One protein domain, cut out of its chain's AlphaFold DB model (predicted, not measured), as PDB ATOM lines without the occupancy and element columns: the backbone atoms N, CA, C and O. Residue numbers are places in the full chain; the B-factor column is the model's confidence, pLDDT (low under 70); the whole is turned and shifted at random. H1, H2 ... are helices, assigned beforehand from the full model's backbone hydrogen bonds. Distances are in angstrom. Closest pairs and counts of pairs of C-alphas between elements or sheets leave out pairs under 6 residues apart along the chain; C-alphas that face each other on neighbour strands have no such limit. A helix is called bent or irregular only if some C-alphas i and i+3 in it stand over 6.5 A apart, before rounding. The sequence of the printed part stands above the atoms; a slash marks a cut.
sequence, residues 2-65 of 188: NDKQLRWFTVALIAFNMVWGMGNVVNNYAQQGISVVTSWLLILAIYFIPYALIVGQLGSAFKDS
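AT A GLANCE: This is residues 2 to 65 of the 188 residues of the protein "Amino acid permease family protein" of Enterococcus durans (UniProt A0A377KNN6). The printed part makes a long, narrow U with an open space between its two limbs: H1 and H2a follow one another along one limb, and the long arm H2b folds back as the other. The turn of the U is a sharp bend inside the helix H2, and the limbs come near each other only beside that turn. The printed part has 64 residues, with two named helices in the order H1, H2 and no named strand; the class is all helix. It is only just loose, close to extended, with a radius of gyration of the C-alphas of 15.6 A, and its C-alphas span 48 by 23 by 17 A, a rod.

HOW THE PARTS SIT: H1, residues 8 to 19, is joined by a tight link of 2 residues to H2, residues 22 to 61. By its hydrogen bonds H2 was assigned as one helix, but it is bent: C-alphas 31 and 34 are 9.5 A apart. Its arms are H2a, residues 22 to 31, and H2b, residues 34 to 61. H2a and H2b are close but not clearly touching; their closest C-alphas, those of Tyr 29 and Val 36, are 6.1 A apart. They run opposite ways at a shallow tilt of 34 degrees, only just short of steep. H1 is apart from both H2a and H2b. H2b has a kink of 36 degrees near residue 43 and is irregular, with C-alphas 46 and 49 at 6.9 A. Each O i to N i+4 pair is within hydrogen-bond range in H1 and H2a, and 20 of 24 are in H2b.

IN THESE COORDINATES: H1 begins at C-alpha 8 (120.503, 175.823, 278.217) and is 16.5 A long. H2a measures 14.3 A and ends at C-alpha 31 (111.596, 178.824, 244.358). H2b measures 39.8 A and ends at C-alpha 61 (128.671, 191.727, 278.951).

THE WHOLE: The two C-alphas farthest apart, those of Asn 2 and Gln 31, are 49.1 A apart. The printed part has no cut, and its mean pLDDT is 84.7, with residues 2 to 5 under 70.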
ATOM      1  N   ASN A   2     118.262 178.721 294.058       45.84
ATOM      2  CA  ASN A   2     118.210 179.784 293.045       45.84
ATOM      3  C   ASN A   2     117.268 179.464 291.852       45.84
ATOM      4  O   ASN A   2     117.691 178.833 290.889       45.84
ATOM      5  N   ASP A   3     116.010 179.918 291.897       50.09
ATOM      6  CA  ASP A   3     114.931 179.590 290.936       50.09
ATOM      7  C   ASP A   3     114.814 180.536 289.715       50.09
ATOM      8  O   ASP A   3     113.723 180.849 289.237       50.09
ATOM      9  N   LYS A   4     115.933 181.033 289.171       58.44
ATOM     10  CA  LYS A   4     115.914 181.892 287.961       58.44
ATOM     11  C   LYS A   4     116.984 181.560 286.919       58.44
ATOM     12  O   LYS A   4     117.413 182.442 286.179       58.44
ATOM     13  N   GLN A   5     117.416 180.306 286.815       62.94
ATOM     14  CA  GLN A   5     118.266 179.872 285.701       62.94
ATOM     15  C   GLN A   5     117.487 178.971 284.745       62.94
ATOM     16  O   GLN A   5     117.160 177.828 285.055       62.94
ATOM     17  N   LEU A   6     117.196 179.501 283.553       76.31
ATOM     18  CA  LEU A   6     116.705 178.698 282.438       76.31
ATOM     19  C   LEU A   6     117.804 177.716 282.027       76.31
ATOM     20  O   LEU A   6     118.953 178.108 281.814       76.31
ATOM     21  N   ARG A   7     117.456 176.433 281.903       85.38
ATOM     22  CA  ARG A   7     118.397 175.421 281.412       85.38
ATOM     23  C   ARG A   7     118.751 175.743 279.954       85.38
ATOM     24  O   ARG A   7     117.910 176.234 279.202       85.38
ATOM     25  N   TRP A   8     119.986 175.451 279.543       80.94
ATOM     26  CA  TRP A   8     120.503 175.823 278.217       80.94
ATOM     27  C   TRP A   8     119.628 175.305 277.063       80.94
ATOM     28  O   TRP A   8     119.396 176.028 276.101       80.94
ATOM     29  N   PHE A   9     119.062 174.101 277.186       79.75
ATOM     30  CA  PHE A   9     118.164 173.540 276.176       79.75
ATOM     31  C   PHE A   9     116.810 174.262 276.128       79.75
ATOM     32  O   PHE A   9     116.210 174.354 275.064       79.75
ATOM     33  N   THR A  10     116.327 174.817 277.246       80.50
ATOM     34  CA  THR A  10     115.113 175.647 277.268       80.50
ATOM     35  C   THR A  10     115.357 176.954 276.520       80.50
ATOM     36  O   THR A  10     114.530 177.362 275.712       80.50
ATOM     37  N   VAL A  11     116.517 177.580 276.738       80.75
ATOM     38  CA  VAL A  11     116.926 178.787 276.004       80.75
ATOM     39  C   VAL A  11     117.095 178.483 274.514       80.75
ATOM     40  O   VAL A  11     116.566 179.215 273.681       80.75
ATOM     41  N   ALA A  12     117.758 177.374 274.177       82.12
ATOM     42  CA  ALA A  12     117.936 176.931 272.797       82.12
ATOM     43  C   ALA A  12     116.594 176.675 272.097       82.12
ATOM     44  O   ALA A  12     116.418 177.090 270.958       82.12
ATOM     45  N   LEU A  13     115.625 176.060 272.782       78.75
ATOM     46  CA  LEU A  13     114.297 175.799 272.226       78.75
ATOM     47  C   LEU A  13     113.501 177.092 271.991       78.75
ATOM     48  O   LEU A  13     112.833 177.222 270.966       78.75
ATOM     49  N   ILE A  14     113.589 178.063 272.906       81.06
ATOM     50  CA  ILE A  14     112.963 179.382 272.731       81.06
ATOM     51  C   ILE A  14     113.582 180.101 271.527       81.06
ATOM     52  O   ILE A  14     112.850 180.589 270.667       81.06
ATOM     53  N   ALA A  15     114.914 180.129 271.440       81.69
ATOM     54  CA  ALA A  15     115.624 180.738 270.320       81.69
ATOM     55  C   ALA A  15     115.291 180.041 268.991       81.69
ATOM     56  O   ALA A  15     115.007 180.709 268.001       81.69
ATOM     57  N   PHE A  16     115.246 178.705 268.984       79.06
ATOM     58  CA  PHE A  16     114.851 177.920 267.820       79.06
ATOM     59  C   PHE A  16     113.442 178.290 267.351       79.06
ATOM     60  O   PHE A  16     113.263 178.598 266.181       79.06
ATOM     61  N   ASN A  17     112.461 178.347 268.253       75.25
ATOM     62  CA  ASN A  17     111.081 178.692 267.901       75.25
ATOM     63  C   ASN A  17     110.942 180.138 267.374       75.25
ATOM     64  O   ASN A  17     110.091 180.416 266.537       75.25
ATOM     65  N   MET A  18     111.793 181.066 267.823       76.31
ATOM     66  CA  MET A  18     111.797 182.442 267.309       76.31
ATOM     67  C   MET A  18     112.399 182.568 265.904       76.31
ATOM     68  O   MET A  18     112.009 183.464 265.156       76.31
ATOM     69  N   VAL A  19     113.356 181.706 265.551       77.94
ATOM     70  CA  VAL A  19     114.094 181.784 264.277       77.94
ATOM     71  C   VAL A  19     113.514 180.836 263.222       77.94
ATOM     72  O   VAL A  19     113.565 181.128 262.026       77.94
ATOM     73  N   TRP A  20     112.955 179.703 263.643       76.38
ATOM     74  CA  TRP A  20     112.443 178.674 262.748       76.38
ATOM     75  C   TRP A  20     111.106 179.084 262.125       76.38
ATOM     76  O   TRP A  20     110.079 179.169 262.793       76.38
ATOM     77  N   GLY A  21     111.109 179.293 260.808       76.56
ATOM     78  CA  GLY A  21     109.907 179.572 260.028       76.56
ATOM     79  C   GLY A  21     109.721 178.541 258.924       76.56
ATOM     80  O   GLY A  21     110.418 178.600 257.913       76.56
ATOM     81  N   MET A  22     108.740 177.644 259.074       77.19
ATOM     82  CA  MET A  22     108.434 176.602 258.080       77.19
ATOM     83  C   MET A  22     108.197 177.187 256.677       77.19
ATOM     84  O   MET A  22     108.708 176.670 255.686       77.19
ATOM     85  N   GLY A  23     107.500 178.326 256.597       79.69
ATOM     86  CA  GLY A  23     107.279 179.038 255.337       79.69
ATOM     87  C   GLY A  23     108.575 179.478 254.651       79.69
ATOM     88  O   GLY A  23     108.652 179.429 253.431       79.69
ATOM     89  N   ASN A  24     109.622 179.835 255.401       82.94
ATOM     90  CA  ASN A  24     110.906 180.209 254.804       82.94
ATOM     91  C   ASN A  24     111.582 178.990 254.169       82.94
ATOM     92  O   ASN A  24     112.084 179.087 253.054       82.94
ATOM     93  N   VAL A  25     111.580 177.842 254.847       83.31
ATOM     94  CA  VAL A  25     112.193 176.607 254.330       83.31
ATOM     95  C   VAL A  25     111.477 176.158 253.055       83.31
ATOM     96  O   VAL A  25     112.116 175.990 252.016       83.31
ATOM     97  N   VAL A  26     110.146 176.040 253.116       83.12
ATOM     98  CA  VAL A  26     109.326 175.552 251.997       83.12
ATOM     99  C   VAL A  26     109.363 176.515 250.815       83.12
ATOM    100  O   VAL A  26     109.614 176.075 249.697       83.12
ATOM    101  N   ASN A  27     109.169 177.819 251.035       85.50
ATOM    102  CA  ASN A  27     109.108 178.778 249.930       85.50
ATOM    103  C   ASN A  27     110.462 178.941 249.239       85.50
ATOM    104  O   ASN A  27     110.509 178.976 248.012       85.50
ATOM    105  N   ASN A  28     111.566 179.004 249.993       88.88
ATOM    106  CA  ASN A  28     112.884 179.121 249.369       88.88
ATOM    107  C   ASN A  28     113.237 177.856 248.573       88.88
ATOM    108  O   ASN A  28     113.740 177.969 247.458       88.88
ATOM    109  N   TYR A  29     112.925 176.665 249.099       87.19
ATOM    110  CA  TYR A  29     113.127 175.418 248.359       87.19
ATOM    111  C   TYR A  29     112.218 175.322 247.127       87.19
ATOM    112  O   TYR A  29     112.678 174.928 246.061       87.19
ATOM    113  N   ALA A  30     110.952 175.732 247.225       86.44
ATOM    114  CA  ALA A  30     110.033 175.747 246.087       86.44
ATOM    115  C   ALA A  30     110.491 176.702 244.970       86.44
ATOM    116  O   ALA A  30     110.279 176.414 243.796       86.44
ATOM    117  N   GLN A  31     111.128 177.824 245.321       88.62
ATOM    118  CA  GLN A  31     111.596 178.824 244.358       88.62
ATOM    119  C   GLN A  31     112.968 178.502 243.750       88.62
ATOM    120  O   GLN A  31     113.197 178.799 242.582       88.62
ATOM    121  N   GLN A  32     113.893 177.934 244.531       89.25
ATOM    122  CA  GLN A  32     115.304 177.766 244.139       89.25
ATOM    123  C   GLN A  32     115.729 176.291 244.005       89.25
ATOM    124  O   GLN A  32     116.852 175.992 243.585       89.25
ATOM    125  N   GLY A  33     114.858 175.348 244.370       89.38
ATOM    126  CA  GLY A  33     115.169 173.923 244.424       89.38
ATOM    127  C   GLY A  33     116.289 173.605 245.415       89.38
ATOM    128  O   GLY A  33     116.523 174.322 246.387       89.38
ATOM    129  N   ILE A  34     117.036 172.534 245.137       89.69
ATOM    130  CA  ILE A  34     118.129 172.059 246.001       89.69
ATOM    131  C   ILE A  34     119.285 173.064 246.138       89.69
ATOM    132  O   ILE A  34     120.010 173.034 247.132       89.69
ATOM    133  N   SER A  35     119.436 173.992 245.185       90.06
ATOM    134  CA  SER A  35     120.505 175.001 245.206       90.06
ATOM    135  C   SER A  35     120.444 175.916 246.437       90.06
ATOM    136  O   SER A  35     121.478 176.403 246.898       90.06
ATOM    137  N   VAL A  36     119.257 176.063 247.040       91.38
ATOM    138  CA  VAL A  36     119.041 176.833 248.271       91.38
ATOM    139  C   VAL A  36     119.899 176.338 249.442       91.38
ATOM    140  O   VAL A  36     120.295 177.130 250.299       91.38
ATOM    141  N   VAL A  37     120.228 175.040 249.474       90.56
ATOM    142  CA  VAL A  37     121.004 174.428 250.562       90.56
ATOM    143  C   VAL A  37     122.398 175.046 250.640       90.56
ATOM    144  O   VAL A  37     122.880 175.331 251.735       90.56
ATOM    145  N   THR A  38     123.017 175.339 249.494       92.19
ATOM    146  CA  THR A  38     124.317 176.022 249.441       92.19
ATOM    147  C   THR A  38     124.229 177.407 250.081       92.19
ATOM    148  O   THR A  38     125.051 177.750 250.930       92.19
ATOM    149  N   SER A  39     123.198 178.185 249.741       90.62
ATOM    150  CA  SER A  39     122.960 179.506 250.333       90.62
ATOM    151  C   SER A  39     122.734 179.423 251.843       90.62
ATOM    152  O   SER A  39     123.258 180.252 252.585       90.62
ATOM    153  N   TRP A  40     122.011 178.411 252.329       90.56
ATOM    154  CA  TRP A  40     121.815 178.203 253.766       90.56
ATOM    155  C   TRP A  40     123.113 177.873 254.496       90.56
ATOM    156  O   TRP A  40     123.346 178.435 255.563       90.56
ATOM    157  N   LEU A  41     123.975 177.027 253.925       93.06
ATOM    158  CA  LEU A  41     125.288 176.728 254.507       93.06
ATOM    159  C   LEU A  41     126.169 177.982 254.583       93.06
ATOM    160  O   LEU A  41     126.791 178.232 255.616       93.06
ATOM    161  N   LEU A  42     126.174 178.803 253.530       94.19
ATOM    162  CA  LEU A  42     126.920 180.063 253.505       94.19
ATOM    163  C   LEU A  42     126.383 181.070 254.530       94.19
ATOM    164  O   LEU A  42     127.162 181.629 255.301       94.19
ATOM    165  N   ILE A  43     125.063 181.270 254.589       92.75
ATOM    166  CA  ILE A  43     124.426 182.162 255.571       92.75
ATOM    167  C   ILE A  43     124.683 181.655 256.993       92.75
ATOM    168  O   ILE A  43     124.966 182.455 257.883       92.75
ATOM    169  N   LEU A  44     124.634 180.340 257.221       92.06
ATOM    170  CA  LEU A  44     124.908 179.754 258.528       92.06
ATOM    171  C   LEU A  44     126.343 180.058 258.981       92.06
ATOM    172  O   LEU A  44     126.543 180.554 260.091       92.06
ATOM    173  N   ALA A  45     127.322 179.793 258.115       94.62
ATOM    174  CA  ALA A  45     128.740 179.925 258.433       94.62
ATOM    175  C   ALA A  45     129.203 181.387 258.539       94.62
ATOM    176  O   ALA A  45     129.910 181.740 259.479       94.62
ATOM    177  N   ILE A  46     128.812 182.236 257.585       96.56
ATOM    178  CA  ILE A  46     129.341 183.603 257.452       96.56
ATOM    179  C   ILE A  46     128.534 184.604 258.283       96.56
ATOM    180  O   ILE A  46     129.080 185.602 258.745       96.56
ATOM    181  N   TYR A  47     127.239 184.353 258.482       93.44
ATOM    182  CA  TYR A  47     126.347 185.319 259.117       93.44
ATOM    183  C   TYR A  47     125.776 184.813 260.442       93.44
ATOM    184  O   TYR A  47     126.007 185.433 261.476       93.44
ATOM    185  N   PHE A  48     125.066 183.684 260.443       91.19
ATOM    186  CA  PHE A  48     124.295 183.248 261.609       91.19
ATOM    187  C   PHE A  48     125.179 182.900 262.811       91.19
ATOM    188  O   PHE A  48     124.940 183.414 263.904       91.19
ATOM    189  N   ILE A  49     126.209 182.064 262.616       92.69
ATOM    190  CA  ILE A  49     127.128 181.670 263.694       92.69
ATOM    191  C   ILE A  49     127.875 182.897 264.249       92.69
ATOM    192  O   ILE A  49     127.790 183.123 265.460       92.69
ATOM    193  N   PRO A  50     128.541 183.739 263.427       95.81
ATOM    194  CA  PRO A  50     129.211 184.935 263.936       95.81
ATOM    195  C   PRO A  50     128.262 185.891 264.658       95.81
ATOM    196  O   PRO A  50     128.574 186.364 265.751       95.81
ATOM    197  N   TYR A  51     127.077 186.139 264.096       92.12
ATOM    198  CA  TYR A  51     126.088 187.028 264.700       92.12
ATOM    199  C   TYR A  51     125.608 186.518 266.064       92.12
ATOM    200  O   TYR A  51     125.581 187.286 267.027       92.12
ATOM    201  N   ALA A  52     125.287 185.226 266.180       90.69
ATOM    202  CA  ALA A  52     124.842 184.627 267.436       90.69
ATOM    203  C   ALA A  52     125.910 184.731 268.538       90.69
ATOM    204  O   ALA A  52     125.579 185.037 269.685       90.69
ATOM    205  N   LEU A  53     127.188 184.538 268.191       92.38
ATOM    206  CA  LEU A  53     128.306 184.692 269.127       92.38
ATOM    207  C   LEU A  53     128.478 186.149 269.579       92.38
ATOM    208  O   LEU A  53     128.613 186.400 270.776       92.38
ATOM    209  N   ILE A  54     128.411 187.112 268.651       93.12
ATOM    210  CA  ILE A  54     128.509 188.547 268.968       93.12
ATOM    211  C   ILE A  54     127.362 188.974 269.894       93.12
ATOM    212  O   ILE A  54     127.598 189.600 270.926       93.12
ATOM    213  N   VAL A  55     126.125 188.604 269.560       90.12
ATOM    214  CA  VAL A  55     124.937 188.911 270.372       90.12
ATOM    215  C   VAL A  55     125.012 188.238 271.743       90.12
ATOM    216  O   VAL A  55     124.679 188.868 272.745       90.12
ATOM    217  N   GLY A  56     125.493 186.994 271.817       89.19
ATOM    218  CA  GLY A  56     125.710 186.291 273.083       89.19
ATOM    219  C   GLY A  56     126.755 186.973 273.973       89.19
ATOM    220  O   GLY A  56     126.535 187.146 275.176       89.19
ATOM    221  N   GLN A  57     127.866 187.427 273.389       92.06
ATOM    222  CA  GLN A  57     128.912 188.151 274.112       92.06
ATOM    223  C   GLN A  57     128.417 189.517 274.605       92.06
ATOM    224  O   GLN A  57     128.586 189.846 275.776       92.06
ATOM    225  N   LEU A  58     127.765 190.306 273.746       92.31
ATOM    226  CA  LEU A  58     127.241 191.624 274.122       92.31
ATOM    227  C   LEU A  58     126.100 191.512 275.143       92.31
ATOM    228  O   LEU A  58     126.063 192.267 276.113       92.31
ATOM    229  N   GLY A  59     125.208 190.535 274.977       88.69
ATOM    230  CA  GLY A  59     124.118 190.276 275.915       88.69
ATOM    231  C   GLY A  59     124.604 189.848 277.303       88.69
ATOM    232  O   GLY A  59     124.010 190.243 278.304       88.69
ATOM    233  N   SER A  60     125.701 189.086 277.384       87.19
ATOM    234  CA  SER A  60     126.306 188.698 278.668       87.19
ATOM    235  C   SER A  60     127.136 189.821 279.299       87.19
ATOM    236  O   SER A  60     127.044 190.028 280.512       87.19
ATOM    237  N   ALA A  61     127.884 190.582 278.494       90.62
ATOM    238  CA  ALA A  61     128.671 191.727 278.951       90.62
ATOM    239  C   ALA A  61     127.791 192.876 279.474       90.62
ATOM    240  O   ALA A  61     128.132 193.510 280.471       90.62
ATOM    241  N   PHE A  62     126.634 193.110 278.848       89.88
ATOM    242  CA  PHE A  62     125.703 194.189 279.191       89.88
ATOM    243  C   PHE A  62     124.365 193.661 279.732       89.88
ATOM    244  O   PHE A  62     123.302 194.189 279.399       89.88
ATOM    245  N   LYS A  63     124.405 192.630 280.582       81.94
ATOM    246  CA  LYS A  63     123.216 191.951 281.139       81.94
ATOM    247  C   LYS A  63     122.237 192.866 281.891       81.94
ATOM    248  O   LYS A  63     121.047 192.574 281.941       81.94
ATOM    249  N   ASP A  64     122.734 193.966 282.457       86.50
ATOM    250  CA  ASP A  64     121.935 194.931 283.226       86.50
ATOM    251  C   ASP A  64     121.376 196.068 282.344       86.50
ATOM    252  O   ASP A  64     120.575 196.892 282.796       86.50
ATOM    253  N   SER A  65     121.767 196.113 281.065       85.38
ATOM    254  CA  SER A  65     121.267 197.097 280.104       85.38
ATOM    255  C   SER A  65     119.866 196.727 279.605       85.38
ATOM    256  O   SER A  65     119.588 195.586 279.244       85.38
TER     257      SER A  65